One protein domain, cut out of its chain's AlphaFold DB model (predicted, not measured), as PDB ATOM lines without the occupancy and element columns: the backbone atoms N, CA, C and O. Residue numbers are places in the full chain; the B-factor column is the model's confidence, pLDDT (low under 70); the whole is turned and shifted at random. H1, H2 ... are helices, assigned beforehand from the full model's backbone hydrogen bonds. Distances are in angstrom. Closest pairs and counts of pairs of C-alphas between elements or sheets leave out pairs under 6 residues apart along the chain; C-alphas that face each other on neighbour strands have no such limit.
ATOM      1  N   GLY A   2      16.234 -36.524  28.870       29.94
ATOM      2  CA  GLY A   2      15.705 -37.544  29.806       29.94
ATOM      3  C   GLY A   2      16.715 -38.488  30.490       29.94
ATOM      4  O   GLY A   2      16.597 -38.737  31.685       29.94
ATOM      5  N   ARG A   3      17.767 -38.962  29.799       33.00
ATOM      6  CA  ARG A   3      18.794 -39.841  30.416       33.00
ATOM      7  C   ARG A   3      19.679 -39.132  31.450       33.00
ATOM      8  O   ARG A   3      20.175 -39.782  32.366       33.00
ATOM      9  N   SER A   4      19.881 -37.821  31.306       41.19
ATOM     10  CA  SER A   4      20.645 -37.020  32.272       41.19
ATOM     11  C   SER A   4      19.827 -36.762  33.536       41.19
ATOM     12  O   SER A   4      20.376 -36.792  34.632       41.19
ATOM     13  N   LEU A   5      18.512 -36.569  33.382       44.78
ATOM     14  CA  LEU A   5      17.593 -36.349  34.495       44.78
ATOM     15  C   LEU A   5      17.437 -37.611  35.351       44.78
ATOM     16  O   LEU A   5      17.564 -37.531  36.561       44.78
ATOM     17  N   LEU A   6      17.282 -38.787  34.730       45.31
ATOM     18  CA  LEU A   6      17.168 -40.059  35.458       45.31
ATOM     19  C   LEU A   6      18.414 -40.356  36.316       45.31
ATOM     20  O   LEU A   6      18.307 -40.850  37.436       45.31
ATOM     21  N   ARG A   7      19.606 -40.008  35.808       52.75
ATOM     22  CA  ARG A   7      20.871 -40.115  36.556       52.75
ATOM     23  C   ARG A   7      20.957 -39.103  37.697       52.75
ATOM     24  O   ARG A   7      21.453 -39.453  38.764       52.75
ATOM     25  N   LEU A   8      20.451 -37.886  37.487       55.56
ATOM     26  CA  LEU A   8      20.350 -36.859  38.524       55.56
ATOM     27  C   LEU A   8      19.392 -37.310  39.636       55.56
ATOM     28  O   LEU A   8      19.774 -37.301  40.796       55.56
ATOM     29  N   THR A   9      18.193 -37.794  39.302       54.56
ATOM     30  CA  THR A   9      17.204 -38.267  40.285       54.56
ATOM     31  C   THR A   9      17.721 -39.459  41.085       54.56
ATOM     32  O   THR A   9      17.608 -39.452  42.308       54.56
ATOM     33  N   ALA A  10      18.346 -40.439  40.419       58.44
ATOM     34  CA  ALA A  10      18.947 -41.581  41.101       58.44
ATOM     35  C   ALA A  10      20.000 -41.111  42.112       58.44
ATOM     36  O   ALA A  10      19.940 -41.484  43.279       58.44
ATOM     37  N   ARG A  11      20.921 -40.228  41.709       69.38
ATOM     38  CA  ARG A  11      22.005 -39.785  42.592       69.38
ATOM     39  C   ARG A  11      21.549 -38.823  43.692       69.38
ATOM     40  O   ARG A  11      22.129 -38.816  44.770       69.38
ATOM     41  N   CYS A  12      20.508 -38.037  43.441       57.72
ATOM     42  CA  CYS A  12      20.018 -37.013  44.357       57.72
ATOM     43  C   CYS A  12      18.893 -37.490  45.286       57.72
ATOM     44  O   CYS A  12      18.423 -36.685  46.082       57.72
ATOM     45  N   HIS A  13      18.421 -38.735  45.207       63.25
ATOM     46  CA  HIS A  13      17.327 -39.214  46.058       63.25
ATOM     47  C   HIS A  13      17.556 -40.652  46.536       63.25
ATOM     48  O   HIS A  13      18.114 -40.882  47.609       63.25
ATOM     49  N   VAL A  14      17.083 -41.597  45.739       71.62
ATOM     50  CA  VAL A  14      17.134 -43.052  45.855       71.62
ATOM     51  C   VAL A  14      16.994 -43.541  44.408       71.62
ATOM     52  O   VAL A  14      16.462 -42.806  43.565       71.62
ATOM     53  N   SER A  15      17.460 -44.743  44.079       71.88
ATOM     54  CA  SER A  15      17.172 -45.306  42.759       71.88
ATOM     55  C   SER A  15      15.657 -45.415  42.507       71.88
ATOM     56  O   SER A  15      14.853 -45.399  43.442       71.88
ATOM     57  N   CYS A  16      15.250 -45.559  41.242       73.88
ATOM     58  CA  CYS A  16      13.836 -45.685  40.876       73.88
ATOM     59  C   CYS A  16      13.140 -46.871  41.567       73.88
ATOM     60  O   CYS A  16      11.928 -46.830  41.757       73.88
ATOM     61  N   THR A  17      13.888 -47.908  41.955       80.31
ATOM     62  CA  THR A  17      13.346 -49.078  42.664       80.31
ATOM     63  C   THR A  17      13.367 -48.956  44.186       80.31
ATOM     64  O   THR A  17      12.874 -49.846  44.875       80.31
ATOM     65  N   GLY A  18      13.909 -47.863  44.730       81.38
ATOM     66  CA  GLY A  18      14.003 -47.651  46.173       81.38
ATOM     67  C   GLY A  18      15.327 -48.100  46.800       81.38
ATOM     68  O   GLY A  18      15.454 -48.048  48.023       81.38
ATOM     69  N   ALA A  19      16.324 -48.509  46.009       86.56
ATOM     70  CA  ALA A  19      17.645 -48.865  46.522       86.56
ATOM     71  C   ALA A  19      18.464 -47.607  46.881       86.56
ATOM     72  O   ALA A  19      18.602 -46.698  46.049       86.56
ATOM     73  N   PRO A  20      19.035 -47.518  48.097       85.44
ATOM     74  CA  PRO A  20      19.775 -46.337  48.516       85.44
ATOM     75  C   PRO A  20      21.087 -46.222  47.744       85.44
ATOM     76  O   PRO A  20      21.914 -47.134  47.756       85.44
ATOM     77  N   THR A  21      21.311 -45.067  47.119       85.12
ATOM     78  CA  THR A  21      22.539 -44.794  46.358       85.12
ATOM     79  C   THR A  21      23.781 -44.704  47.221       85.12
ATOM     80  O   THR A  21      24.881 -44.907  46.716       85.12
ATOM     81  N   ASP A  22      23.624 -44.481  48.527       86.06
ATOM     82  CA  ASP A  22      24.728 -44.664  49.456       86.06
ATOM     83  C   ASP A  22      25.233 -46.111  49.361       86.06
ATOM     84  O   ASP A  22      26.405 -46.322  49.096       86.06
ATOM     85  N   VAL A  23      24.376 -47.133  49.430       86.62
ATOM     86  CA  VAL A  23      24.794 -48.549  49.353       86.62
ATOM     87  C   VAL A  23      25.103 -48.996  47.919       86.62
ATOM     88  O   VAL A  23      26.116 -49.657  47.696       86.62
ATOM     89  N   PHE A  24      24.286 -48.589  46.945       85.00
ATOM     90  CA  PHE A  24      24.392 -48.987  45.536       85.00
ATOM     91  C   PHE A  24      24.649 -47.767  44.624       85.00
ATOM     92  O   PHE A  24      23.761 -47.324  43.898       85.00
ATOM     93  N   PRO A  25      25.865 -47.187  44.629       81.12
ATOM     94  CA  PRO A  25      26.125 -45.892  43.986       81.12
ATOM     95  C   PRO A  25      26.223 -45.937  42.456       81.12
ATOM     96  O   PRO A  25      26.132 -44.901  41.799       81.12
ATOM     97  N   LYS A  26      26.465 -47.117  41.868       81.62
ATOM     98  CA  LYS A  26      26.767 -47.268  40.430       81.62
ATOM     99  C   LYS A  26      25.693 -48.009  39.639       81.62
ATOM    100  O   LYS A  26      25.674 -47.903  38.415       81.62
ATOM    101  N   HIS A  27      24.839 -48.779  40.304       80.69
ATOM    102  CA  HIS A  27      23.814 -49.599  39.667       80.69
ATOM    103  C   HIS A  27      22.580 -49.667  40.558       80.69
ATOM    104  O   HIS A  27      22.687 -49.577  41.775       80.69
ATOM    105  N   ASP A  28      21.416 -49.823  39.939       81.56
ATOM    106  CA  ASP A  28      20.177 -50.047  40.671       81.56
ATOM    107  C   ASP A  28      20.127 -51.484  41.224       81.56
ATOM    108  O   ASP A  28      20.689 -52.401  40.621       81.56
ATOM    109  N   SER A  29      19.450 -51.685  42.354       86.00
ATOM    110  CA  SER A  29      19.266 -52.990  42.995       86.00
ATOM    111  C   SER A  29      17.810 -53.159  43.447       86.00
ATOM    112  O   SER A  29      17.477 -52.857  44.596       86.00
ATOM    113  N   PRO A  30      16.919 -53.666  42.570       87.31
ATOM    114  CA  PRO A  30      15.497 -53.811  42.885       87.31
ATOM    115  C   PRO A  30      15.233 -54.641  44.148       87.31
ATOM    116  O   PRO A  30      14.382 -54.289  44.961       87.31
ATOM    117  N   ALA A  31      16.012 -55.710  44.350       88.81
ATOM    118  CA  ALA A  31      15.913 -56.553  45.538       88.81
ATOM    119  C   ALA A  31      16.171 -55.746  46.821       88.81
ATOM    120  O   ALA A  31      15.361 -55.791  47.749       88.81
ATOM    121  N   ALA A  32      17.236 -54.938  46.841       85.69
ATOM    122  CA  ALA A  32      17.572 -54.107  47.992       85.69
ATOM    123  C   ALA A  32      16.563 -52.975  48.232       85.69
ATOM    124  O   ALA A  32      16.342 -52.607  49.381       85.69
ATOM    125  N   GLY A  33      15.924 -52.443  47.183       84.44
ATOM    126  CA  GLY A  33      14.868 -51.434  47.328       84.44
ATOM    127  C   GLY A  33      13.605 -51.968  48.011       84.44
ATOM    128  O   GLY A  33      12.945 -51.257  48.772       84.44
ATOM    129  N   THR A  34      13.296 -53.251  47.806       88.31
ATOM    130  CA  THR A  34      12.141 -53.902  48.445       88.31
ATOM    131  C   THR A  34      12.429 -54.438  49.848       88.31
ATOM    132  O   THR A  34      11.510 -54.491  50.667       88.31
ATOM    133  N   ASP A  35      13.686 -54.762  50.163       90.44
ATOM    134  CA  ASP A  35      14.095 -55.344  51.445       90.44
ATOM    135  C   ASP A  35      14.158 -54.284  52.571       90.44
ATOM    136  O   ASP A  35      15.018 -53.395  52.542       90.44
ATOM    137  N   PRO A  36      13.293 -54.365  53.606       86.94
ATOM    138  CA  PRO A  36      13.324 -53.447  54.743       86.94
ATOM    139  C   PRO A  36      14.661 -53.417  55.495       86.94
ATOM    140  O   PRO A  36      14.995 -52.379  56.061       86.94
ATOM    141  N   ALA A  37      15.418 -54.518  55.500       87.94
ATOM    142  CA  ALA A  37      16.700 -54.610  56.196       87.94
ATOM    143  C   ALA A  37      17.838 -53.890  55.453       87.94
ATOM    144  O   ALA A  37      18.858 -53.566  56.061       87.94
ATOM    145  N   GLN A  38      17.674 -53.623  54.154       84.69
ATOM    146  CA  GLN A  38      18.714 -53.022  53.311       84.69
ATOM    147  C   GLN A  38      18.376 -51.599  52.874       84.69
ATOM    148  O   GLN A  38      19.261 -50.743  52.851       84.69
ATOM    149  N   ARG A  39      17.104 -51.312  52.569       87.31
ATOM    150  CA  ARG A  39      16.703 -50.047  51.934       87.31
ATOM    151  C   ARG A  39      16.961 -48.788  52.762       87.31
ATOM    152  O   ARG A  39      17.022 -47.706  52.190       87.31
ATOM    153  N   ASP A  40      17.095 -48.915  54.085       90.44
ATOM    154  CA  ASP A  40      17.320 -47.779  54.996       90.44
ATOM    155  C   ASP A  40      18.520 -47.954  55.947       90.44
ATOM    156  O   ASP A  40      18.802 -47.080  56.768       90.44
ATOM    157  N   ASN A  41      19.261 -49.062  55.828       91.75
ATOM    158  CA  ASN A  41      20.371 -49.401  56.723       91.75
ATOM    159  C   ASN A  41      21.702 -48.784  56.258       91.75
ATOM    160  O   ASN A  41      22.605 -49.474  55.786       91.75
ATOM    161  N   PHE A  42      21.809 -47.460  56.353       92.00
ATOM    162  CA  PHE A  42      23.014 -46.707  55.993       92.00
ATOM    163  C   PHE A  42      23.114 -45.390  56.771       92.00
ATOM    164  O   PHE A  42      22.119 -44.881  57.290       92.00
ATOM    165  N   GLY A  43      24.319 -44.822  56.854       90.88
ATOM    166  CA  GLY A  43      24.601 -43.611  57.636       90.88
ATOM    167  C   GLY A  43      25.073 -42.402  56.830       90.88
ATOM    168  O   GLY A  43      25.096 -41.311  57.393       90.88
TER     169      GLY A  43
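What this domain is: This is residues 2 to 43 of the 214 residues of the protein "Lanosterol 14-alpha-demethylase (EC)" of Ganoderma boninense (UniProt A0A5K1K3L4). There is little regular structure here: helix H1 makes one end of an elongated shape, and a winding stretch without a named element, residues 13 to 29, fills the middle. The short helix H2 and the last residues, 35 to 43, lie beyond that middle. The printed part has 42 residues, with two named helices, H1 then H2, and no named strand; the class is all helix, with 16 residues in named elements. It is compact, with a radius of gyration of the C-alphas of 9.8 A and spans of 31 by 19 by 13 A.

Where its parts are: H1, residues 2 to 12, is 15.2 A long, from C-alpha 2 at (15.705, -37.544, 29.806) to C-alpha 12 at (20.018, -37.013, 44.357). H2 is residues 30 to 34, ending at C-alpha 34 at (12.141, -53.902, 48.445).

How they stand to each other: H1 and H2 are apart, with no C-alpha of the one within 8 A of the other. In both, every O i to N i+4 pair is within hydrogen-bond range.

The domain as a whole: The C-alphas of Gly 2 and Ala 37, the two farthest apart, are 31.4 A apart. The link from H1 to H2 is long, 17 residues. The printed part has no cut. Residues 2 to 13 have pLDDT under 70.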